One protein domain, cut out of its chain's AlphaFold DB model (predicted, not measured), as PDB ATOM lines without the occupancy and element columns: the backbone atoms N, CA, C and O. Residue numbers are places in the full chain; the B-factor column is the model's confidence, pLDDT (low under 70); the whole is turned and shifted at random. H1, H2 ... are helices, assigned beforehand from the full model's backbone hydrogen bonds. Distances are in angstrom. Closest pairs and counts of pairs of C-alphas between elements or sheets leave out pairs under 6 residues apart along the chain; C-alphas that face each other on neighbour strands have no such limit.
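This is residues 2 to 54 and 115 to 134 of the 134 residues of an uncharacterized protein of Hymenobacter mucosus (UniProt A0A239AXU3). H2 and the longer H3 form a helical hairpin with the small H1 packed on both, while H4 stands beyond H3, nearly at right angles to it, and residues 124 to 129 stick out. The printed part has 73 residues with four named helices, H1 to H4, all helix. It is only just compact, close to loose, with a radius of gyration of the C-alphas of 13.3 A and spans of 35 by 31 by 19 A.

H1, residues 2 to 5, touches H2, residues 13 to 24, closest at C-alphas Leu 2 and Lys 20, 6.8 A, with residues 20 to 24 of H2 alone. H1 touches H3, residues 29 to 49, closest at C-alphas Leu 5 and Ala 36, 5.9 A, with residues 33 to 40 of H3 alone. The hairpin H2 and H3 touch with residues 19 to 24 and 32 to 39 alone, closest at C-alphas Leu 23 and Arg 32, 5.6 A, at a shallow tilt of 17 degrees, opposite ways. H4, residues 115 to 124, is close to H3 but not clearly touching, closest at C-alphas Trp 41 and Tyr 118, 7.6 A, and about perpendicular at 87 degrees. Every O i to N i+4 pair is within hydrogen-bond range in H2, H3 and H4; H1 is too short for one.

H1 begins at C-alpha 2, (-19.938, 22.948, -3.604). H3 is 30.3 A long, and H4 ends at C-alpha 124, (-44.593, 7.134, 0.335).

Residues 55 to 114 are not printed; C-alphas 54 and 115 are 24.0 A apart. Residues 123 to 134 have pLDDT under 70.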
ATOM      1  N   LEU A   2     -18.552  22.834  -4.125       79.75
ATOM      2  CA  LEU A   2     -19.938  22.948  -3.604       79.75
ATOM      3  C   LEU A   2     -20.963  23.059  -4.747       79.75
ATOM      4  O   LEU A   2     -22.097  22.615  -4.630       79.75
ATOM      5  N   GLU A   3     -20.509  23.600  -5.865       77.56
ATOM      6  CA  GLU A   3     -21.189  23.781  -7.136       77.56
ATOM      7  C   GLU A   3     -21.675  22.443  -7.706       77.56
ATOM      8  O   GLU A   3     -22.804  22.356  -8.181       77.56
ATOM      9  N   ASP A   4     -20.889  21.375  -7.546       86.81
ATOM     10  CA  ASP A   4     -21.248  20.035  -8.023       86.81
ATOM     11  C   ASP A   4     -22.385  19.412  -7.192       86.81
ATOM     12  O   ASP A   4     -23.044  18.475  -7.635       86.81
ATOM     13  N   LEU A   5     -22.641  19.930  -5.980       89.94
ATOM     14  CA  LEU A   5     -23.727  19.459  -5.115       89.94
ATOM     15  C   LEU A   5     -25.086  20.067  -5.487       89.94
ATOM     16  O   LEU A   5     -26.112  19.581  -5.012       89.94
ATOM     17  N   LEU A   6     -25.110  21.114  -6.313       94.88
ATOM     18  CA  LEU A   6     -26.310  21.879  -6.662       94.88
ATOM     19  C   LEU A   6     -26.652  21.739  -8.149       94.88
ATOM     20  O   LEU A   6     -26.951  22.726  -8.811       94.88
ATOM     21  N   ILE A   7     -26.596  20.514  -8.676       94.44
ATOM     22  CA  ILE A   7     -26.992  20.198 -10.055       94.44
ATOM     23  C   ILE A   7     -28.263  19.332 -10.032       94.44
ATOM     24  O   ILE A   7     -28.172  18.188  -9.605       94.44
ATOM     25  N   PRO A   8     -29.426  19.815 -10.506       95.19
ATOM     26  CA  PRO A   8     -29.602  21.058 -11.249       95.19
ATOM     27  C   PRO A   8     -29.532  22.313 -10.370       95.19
ATOM     28  O   PRO A   8     -29.934  22.326  -9.202       95.19
ATOM     29  N   ARG A   9     -29.013  23.382 -10.982       95.12
ATOM     30  CA  ARG A   9     -28.822  24.702 -10.377       95.12
ATOM     31  C   ARG A   9     -30.131  25.485 -10.392       95.12
ATOM     32  O   ARG A   9     -30.886  25.390 -11.355       95.12
ATOM     33  N   HIS A  10     -30.366  26.304  -9.371       95.19
ATOM     34  CA  HIS A  10     -31.407  27.323  -9.436       95.19
ATOM     35  C   HIS A  10     -31.085  28.348 -10.549       95.19
ATOM     36  O   HIS A  10     -29.920  28.741 -10.687       95.19
ATOM     37  N   PRO A  11     -32.065  28.778 -11.363       93.94
ATOM     38  CA  PRO A  11     -31.812  29.732 -12.445       93.94
ATOM     39  C   PRO A  11     -31.513  31.150 -11.937       93.94
ATOM     40  O   PRO A  11     -30.707  31.840 -12.547       93.94
ATOM     41  N   ASP A  12     -32.116  31.564 -10.818       94.94
ATOM     42  CA  ASP A  12     -31.793  32.826 -10.136       94.94
ATOM     43  C   ASP A  12     -30.453  32.748  -9.380       94.94
ATOM     44  O   ASP A  12     -30.228  31.822  -8.586       94.94
ATOM     45  N   ASP A  13     -29.575  33.718  -9.640       96.06
ATOM     46  CA  ASP A  13     -28.202  33.754  -9.131       96.06
ATOM     47  C   ASP A  13     -28.125  34.044  -7.628       96.06
ATOM     48  O   ASP A  13     -27.298  33.436  -6.939       96.06
ATOM     49  N   ASP A  14     -29.004  34.898  -7.104       97.12
ATOM     50  CA  ASP A  14     -29.040  35.262  -5.683       97.12
ATOM     51  C   ASP A  14     -29.534  34.086  -4.833       97.12
ATOM     52  O   ASP A  14     -28.978  33.768  -3.771       97.12
ATOM     53  N   CYS A  15     -30.537  33.366  -5.337       96.19
ATOM     54  CA  CYS A  15     -31.008  32.116  -4.762       96.19
ATOM     55  C   CYS A  15     -29.894  31.065  -4.782       96.19
ATOM     56  O   CYS A  15     -29.597  30.458  -3.749       96.19
ATOM     57  N   HIS A  16     -29.206  30.886  -5.914       95.88
ATOM     58  CA  HIS A  16     -28.097  29.940  -5.991       95.88
ATOM     59  C   HIS A  16     -26.951  30.303  -5.034       95.88
ATOM     60  O   HIS A  16     -26.398  29.424  -4.369       95.88
ATOM     61  N   TYR A  17     -26.604  31.584  -4.917       95.69
ATOM     62  CA  TYR A  17     -25.614  32.056  -3.952       95.69
ATOM     63  C   TYR A  17     -26.031  31.719  -2.514       95.69
ATOM     64  O   TYR A  17     -25.257  31.119  -1.764       95.69
ATOM     65  N   SER A  18     -27.283  32.009  -2.156       96.81
ATOM     66  CA  SER A  18     -27.839  31.717  -0.831       96.81
ATOM     67  C   SER A  18     -27.832  30.216  -0.512       96.81
ATOM     68  O   SER A  18     -27.501  29.815   0.604       96.81
ATOM     69  N   GLN A  19     -28.117  29.365  -1.503       97.12
ATOM     70  CA  GLN A  19     -28.017  27.907  -1.380       97.12
ATOM     71  C   GLN A  19     -26.589  27.450  -1.057       97.12
ATOM     72  O   GLN A  19     -26.397  26.567  -0.219       97.12
ATOM     73  N   LYS A  20     -25.573  28.059  -1.680       96.62
ATOM     74  CA  LYS A  20     -24.169  27.736  -1.391       96.62
ATOM     75  C   LYS A  20     -23.773  28.123   0.024       96.62
ATOM     76  O   LYS A  20     -23.139  27.315   0.706       96.62
ATOM     77  N   GLU A  21     -24.184  29.301   0.489       96.56
ATOM     78  CA  GLU A  21     -23.926  29.711   1.871       96.56
ATOM     79  C   GLU A  21     -24.614  28.774   2.869       96.56
ATOM     80  O   GLU A  21     -23.976  28.324   3.824       96.56
ATOM     81  N   LEU A  22     -25.859  28.366   2.603       95.88
ATOM     82  CA  LEU A  22     -26.555  27.370   3.420       95.88
ATOM     83  C   LEU A  22     -25.763  26.053   3.520       95.88
ATOM     84  O   LEU A  22     -25.568  25.528   4.617       95.88
ATOM     85  N   LEU A  23     -25.249  25.530   2.399       96.75
ATOM     86  CA  LEU A  23     -24.442  24.303   2.393       96.75
ATOM     87  C   LEU A  23     -23.077  24.472   3.076       96.75
ATOM     88  O   LEU A  23     -22.575  23.526   3.699       96.75
ATOM     89  N   ARG A  24     -22.470  25.661   2.979       95.88
ATOM     90  CA  ARG A  24     -21.199  25.991   3.639       95.88
ATOM     91  C   ARG A  24     -21.336  25.938   5.158       95.88
ATOM     92  O   ARG A  24     -20.444  25.416   5.825       95.88
ATOM     93  N   HIS A  25     -22.471  26.405   5.673       95.88
ATOM     94  CA  HIS A  25     -22.796  26.436   7.099       95.88
ATOM     95  C   HIS A  25     -23.454  25.157   7.635       95.88
ATOM     96  O   HIS A  25     -23.778  25.091   8.821       95.88
ATOM     97  N   ALA A  26     -23.623  24.122   6.806       95.81
ATOM     98  CA  ALA A  26     -24.153  22.842   7.259       95.81
ATOM     99  C   ALA A  26     -23.272  22.232   8.375       95.81
ATOM    100  O   ALA A  26     -22.042  22.215   8.243       95.81
ATOM    101  N   PRO A  27     -23.874  21.686   9.449       94.38
ATOM    102  CA  PRO A  27     -23.149  21.278  10.655       94.38
ATOM    103  C   PRO A  27     -22.243  20.059  10.445       94.38
ATOM    104  O   PRO A  27     -21.265  19.877  11.164       94.38
ATOM    105  N   ASN A  28     -22.566  19.201   9.476       95.88
ATOM    106  CA  ASN A  28     -21.774  18.031   9.115       95.88
ATOM    107  C   ASN A  28     -22.061  17.604   7.664       95.88
ATOM    108  O   ASN A  28     -22.955  18.136   7.003       95.88
ATOM    109  N   ILE A  29     -21.289  16.635   7.164       94.31
ATOM    110  CA  ILE A  29     -21.393  16.156   5.779       94.31
ATOM    111  C   ILE A  29     -22.731  15.472   5.471       94.31
ATOM    112  O   ILE A  29     -23.235  15.600   4.359       94.31
ATOM    113  N   VAL A  30     -23.326  14.783   6.449       94.62
ATOM    114  CA  VAL A  30     -24.608  14.086   6.276       94.62
ATOM    115  C   VAL A  30     -25.724  15.105   6.056       94.62
ATOM    116  O   VAL A  30     -26.431  15.030   5.053       94.62
ATOM    117  N   GLU A  31     -25.812  16.118   6.920       94.69
ATOM    118  CA  GLU A  31     -26.777  17.212   6.777       94.69
ATOM    119  C   GLU A  31     -26.534  18.024   5.505       94.69
ATOM    120  O   GLU A  31     -27.485  18.369   4.808       94.69
ATOM    121  N   ARG A  32     -25.270  18.276   5.134       96.12
ATOM    122  CA  ARG A  32     -24.948  18.949   3.866       96.12
ATOM    123  C   ARG A  32     -25.489  18.174   2.667       96.12
ATOM    124  O   ARG A  32     -26.092  18.777   1.786       96.12
ATOM    125  N   ASN A  33     -25.284  16.859   2.628       94.44
ATOM    126  CA  ASN A  33     -25.741  16.025   1.518       94.44
ATOM    127  C   ASN A  33     -27.271  15.964   1.451       94.44
ATOM    128  O   ASN A  33     -27.835  16.097   0.365       94.44
ATOM    129  N   ARG A  34     -27.935  15.838   2.608       93.06
ATOM    130  CA  ARG A  34     -29.399  15.880   2.720       93.06
ATOM    131  C   ARG A  34     -29.963  17.219   2.238       93.06
ATOM    132  O   ARG A  34     -30.885  17.235   1.428       93.06
ATOM    133  N   LEU A  35     -29.402  18.339   2.698       95.50
ATOM    134  CA  LEU A  35     -29.806  19.677   2.258       95.50
ATOM    135  C   LEU A  35     -29.582  19.855   0.758       95.50
ATOM    136  O   LEU A  35     -30.479  20.311   0.060       95.50
ATOM    137  N   ALA A  36     -28.419  19.449   0.247       96.69
ATOM    138  CA  ALA A  36     -28.113  19.553  -1.172       96.69
ATOM    139  C   ALA A  36     -29.118  18.769  -2.030       96.69
ATOM    140  O   ALA A  36     -29.568  19.285  -3.047       96.69
ATOM    141  N   GLN A  37     -29.525  17.568  -1.606       95.62
ATOM    142  CA  GLN A  37     -30.561  16.793  -2.295       95.62
ATOM    143  C   GLN A  37     -31.907  17.525  -2.343       95.62
ATOM    144  O   GLN A  37     -32.481  17.676  -3.420       95.62
ATOM    145  N   LEU A  38     -32.378  18.041  -1.204       95.50
ATOM    146  CA  LEU A  38     -33.626  18.811  -1.150       95.50
ATOM    147  C   LEU A  38     -33.573  20.044  -2.059       95.50
ATOM    148  O   LEU A  38     -34.534  20.330  -2.774       95.50
ATOM    149  N   LEU A  39     -32.437  20.744  -2.076       96.69
ATOM    150  CA  LEU A  39     -32.218  21.893  -2.951       96.69
ATOM    151  C   LEU A  39     -32.236  21.494  -4.429       96.69
ATOM    152  O   LEU A  39     -32.878  22.174  -5.220       96.69
ATOM    153  N   ARG A  40     -31.605  20.377  -4.815       97.38
ATOM    154  CA  ARG A  40     -31.635  19.874  -6.199       97.38
ATOM    155  C   ARG A  40     -33.051  19.540  -6.664       97.38
ATOM    156  O   ARG A  40     -33.422  19.908  -7.776       97.38
ATOM    157  N   TRP A  41     -33.861  18.896  -5.822       95.94
ATOM    158  CA  TRP A  41     -35.270  18.623  -6.139       95.94
ATOM    159  C   TRP A  41     -36.087  19.907  -6.277       95.94
ATOM    160  O   TRP A  41     -36.859  20.051  -7.228       95.94
ATOM    161  N   GLY A  42     -35.883  20.857  -5.360       95.00
ATOM    162  CA  GLY A  42     -36.510  22.176  -5.412       95.00
ATOM    163  C   GLY A  42     -36.135  22.941  -6.681       95.00
ATOM    164  O   GLY A  42     -37.018  23.434  -7.375       95.00
ATOM    165  N   ASN A  43     -34.851  22.961  -7.040       96.88
ATOM    166  CA  ASN A  43     -34.342  23.606  -8.251       96.88
ATOM    167  C   ASN A  43     -34.929  22.970  -9.514       96.88
ATOM    168  O   ASN A  43     -35.420  23.680 -10.384       96.88
ATOM    169  N   ALA A  44     -34.930  21.638  -9.599       96.50
ATOM    170  CA  ALA A  44     -35.524  20.915 -10.721       96.50
ATOM    171  C   ALA A  44     -37.015  21.246 -10.884       96.50
ATOM    172  O   ALA A  44     -37.482  21.529 -11.986       96.50
ATOM    173  N   THR A  45     -37.747  21.269  -9.768       94.94
ATOM    174  CA  THR A  45     -39.172  21.611  -9.738       94.94
ATOM    175  C   THR A  45     -39.403  23.071 -10.126       94.94
ATOM    176  O   THR A  45     -40.298  23.364 -10.912       94.94
ATOM    177  N   TYR A  46     -38.572  23.998  -9.647       94.75
ATOM    178  CA  TYR A  46     -38.641  25.404 -10.039       94.75
ATOM    179  C   TYR A  46     -38.423  25.571 -11.548       94.75
ATOM    180  O   TYR A  46     -39.204  26.257 -12.211       94.75
ATOM    181  N   CYS A  47     -37.407  24.902 -12.101       94.88
ATOM    182  CA  CYS A  47     -37.120  24.906 -13.534       94.88
ATOM    183  C   CYS A  47     -38.284  24.365 -14.367       94.88
ATOM    184  O   CYS A  47     -38.531  24.898 -15.442       94.88
ATOM    185  N   TYR A  48     -39.016  23.360 -13.876       95.44
ATOM    186  CA  TYR A  48     -40.223  22.862 -14.541       95.44
ATOM    187  C   TYR A  48     -41.284  23.958 -14.681       95.44
ATOM    188  O   TYR A  48     -41.741  24.232 -15.785       95.44
ATOM    189  N   TYR A  49     -41.637  24.636 -13.585       92.44
ATOM    190  CA  TYR A  49     -42.676  25.675 -13.619       92.44
ATOM    191  C   TYR A  49     -42.297  26.881 -14.484       92.44
ATOM    192  O   TYR A  49     -43.178  27.567 -14.991       92.44
ATOM    193  N   HIS A  50     -40.999  27.116 -14.674       90.81
ATOM    194  CA  HIS A  50     -40.463  28.190 -15.511       90.81
ATOM    195  C   HIS A  50     -39.988  27.693 -16.883       90.81
ATOM    196  O   HIS A  50     -39.361  28.450 -17.631       90.81
ATOM    197  N   TYR A  51     -40.275  26.435 -17.226       88.44
ATOM    198  CA  TYR A  51     -39.813  25.822 -18.462       88.44
ATOM    199  C   TYR A  51     -40.363  26.578 -19.671       88.44
ATOM    200  O   TYR A  51     -41.559  26.860 -19.749       88.44
ATOM    201  N   ASN A  52     -39.471  26.942 -20.598       84.25
ATOM    202  CA  ASN A  52     -39.774  27.714 -21.808       84.25
ATOM    203  C   ASN A  52     -40.595  28.999 -21.587       84.25
ATOM    204  O   ASN A  52     -41.198  29.492 -22.535       84.25
ATOM    205  N   GLN A  53     -40.608  29.551 -20.365       80.81
ATOM    206  CA  GLN A  53     -41.410  30.729 -20.018       80.81
ATOM    207  C   GLN A  53     -42.866  30.600 -20.493       80.81
ATOM    208  O   GLN A  53     -43.382  31.501 -21.156       80.81
ATOM    209  N   VAL A  54     -43.507  29.461 -20.193       83.31
ATOM    210  CA  VAL A  54     -44.900  29.193 -20.577       83.31
ATOM    211  C   VAL A  54     -45.779  30.423 -20.353       83.31
ATOM    212  O   VAL A  54     -45.884  30.944 -19.239       83.31
ATOM    213  N   TRP A 115     -33.458  11.065  -8.723       95.62
ATOM    214  CA  TRP A 115     -34.738  10.645  -9.288       95.62
ATOM    215  C   TRP A 115     -35.307   9.439  -8.536       95.62
ATOM    216  O   TRP A 115     -36.474   9.457  -8.150       95.62
ATOM    217  N   GLN A 116     -34.482   8.423  -8.271       95.19
ATOM    218  CA  GLN A 116     -34.897   7.245  -7.512       95.19
ATOM    219  C   GLN A 116     -35.377   7.619  -6.101       95.19
ATOM    220  O   GLN A 116     -36.449   7.177  -5.682       95.19
ATOM    221  N   ASP A 117     -34.618   8.446  -5.386       93.38
ATOM    222  CA  ASP A 117     -34.967   8.888  -4.034       93.38
ATOM    223  C   ASP A 117     -36.238   9.754  -4.038       93.38
ATOM    224  O   ASP A 117     -37.134   9.564  -3.213       93.38
ATOM    225  N   TYR A 118     -36.368  10.656  -5.016       91.12
ATOM    226  CA  TYR A 118     -37.559  11.485  -5.191       91.12
ATOM    227  C   TYR A 118     -38.813  10.633  -5.429       91.12
ATOM    228  O   TYR A 118     -39.848  10.863  -4.801       91.12
ATOM    229  N   GLN A 119     -38.720   9.606  -6.283       90.25
ATOM    230  CA  GLN A 119     -39.817   8.664  -6.508       90.25
ATOM    231  C   GLN A 119     -40.205   7.921  -5.227       90.25
ATOM    232  O   GLN A 119     -41.394   7.785  -4.948       90.25
ATOM    233  N   GLN A 120     -39.233   7.471  -4.427       87.56
ATOM    234  CA  GLN A 120     -39.516   6.787  -3.161       87.56
ATOM    235  C   GLN A 120     -40.279   7.699  -2.198       87.56
ATOM    236  O   GLN A 120     -41.327   7.303  -1.689       87.56
ATOM    237  N   VAL A 121     -39.816   8.938  -2.015       82.44
ATOM    238  CA  VAL A 121     -40.462   9.908  -1.119       82.44
ATOM    239  C   VAL A 121     -41.875  10.256  -1.593       82.44
ATOM    240  O   VAL A 121     -42.802  10.221  -0.787       82.44
ATOM    241  N   ASN A 122     -42.074  10.525  -2.886       73.12
ATOM    242  CA  ASN A 122     -43.401  10.860  -3.420       73.12
ATOM    243  C   ASN A 122     -44.346   9.658  -3.541       73.12
ATOM    244  O   ASN A 122     -45.558   9.845  -3.567       73.12
ATOM    245  N   SER A 123     -43.832   8.429  -3.600       66.06
ATOM    246  CA  SER A 123     -44.672   7.227  -3.516       66.06
ATOM    247  C   SER A 123     -45.120   6.930  -2.081       66.06
ATOM    248  O   SER A 123     -46.192   6.365  -1.873       66.06
ATOM    249  N   ALA A 124     -44.319   7.334  -1.086       53.53
ATOM    250  CA  ALA A 124     -44.593   7.134   0.335       53.53
ATOM    251  C   ALA A 124     -45.410   8.273   0.973       53.53
ATOM    252  O   ALA A 124     -45.994   8.079   2.039       53.53
ATOM    253  N   ALA A 125     -45.470   9.450   0.342       49.25
ATOM    254  CA  ALA A 125     -46.171  10.617   0.858       49.25
ATOM    255  C   ALA A 125     -47.346  11.032  -0.045       49.25
ATOM    256  O   ALA A 125     -47.150  11.558  -1.136       49.25
ATOM    257  N   LEU A 126     -48.574  10.949   0.482       46.72
ATOM    258  CA  LEU A 126     -49.590  11.975   0.214       46.72
ATOM    259  C   LEU A 126     -49.084  13.274   0.862       46.72
ATOM    260  O   LEU A 126     -49.474  13.618   1.975       46.72
ATOM    261  N   ASN A 127     -48.123  13.942   0.225       39.16
ATOM    262  CA  ASN A 127     -47.616  15.222   0.699       39.16
ATOM    263  C   ASN A 127     -48.626  16.311   0.296       39.16
ATOM    264  O   ASN A 127     -48.807  16.540  -0.896       39.16
ATOM    265  N   PRO A 128     -49.290  17.011   1.233       41.88
ATOM    266  CA  PRO A 128     -50.300  18.017   0.889       41.88
ATOM    267  C   PRO A 128     -49.738  19.220   0.113       41.88
ATOM    268  O   PRO A 128     -50.510  20.000  -0.438       41.88
ATOM    269  N   TRP A 129     -48.409  19.366   0.048       39.34
ATOM    270  CA  TRP A 129     -47.723  20.470  -0.628       39.34
ATOM    271  C   TRP A 129     -47.021  20.076  -1.935       39.34
ATOM    272  O   TRP A 129     -46.522  20.950  -2.640       39.34
ATOM    273  N   LEU A 130     -46.980  18.786  -2.278       41.38
ATOM    274  CA  LEU A 130     -46.453  18.299  -3.555       41.38
ATOM    275  C   LEU A 130     -47.488  17.355  -4.168       41.38
ATOM    276  O   LEU A 130     -47.795  16.333  -3.557       41.38
ATOM    277  N   PRO A 131     -48.050  17.660  -5.351       42.12
ATOM    278  CA  PRO A 131     -49.066  16.792  -5.921       42.12
ATOM    279  C   PRO A 131     -48.448  15.442  -6.310       42.12
ATOM    280  O   PRO A 131     -47.262  15.398  -6.660       42.12
ATOM    281  N   PRO A 132     -49.241  14.357  -6.292       42.44
ATOM    282  CA  PRO A 132     -48.770  13.036  -6.678       42.44
ATOM    283  C   PRO A 132     -48.175  13.044  -8.090       42.44
ATOM    284  O   PRO A 132     -48.570  13.829  -8.960       42.44
ATOM    285  N   LEU A 133     -47.202  12.156  -8.295       45.94
ATOM    286  CA  LEU A 133     -46.605  11.897  -9.599       45.94
ATOM    287  C   LEU A 133     -47.630  11.159 -10.456       45.94
ATOM    288  O   LEU A 133     -47.750   9.938 -10.373       45.94
ATOM    289  N   THR A 134     -48.400  11.919 -11.224       48.22
ATOM    290  CA  THR A 134     -49.079  11.419 -12.420       48.22
ATOM    291  C   THR A 134     -48.104  11.391 -13.592       48.22
ATOM    292  O   THR A 134     -47.172  12.240 -13.624       48.22
TER     293      THR A 134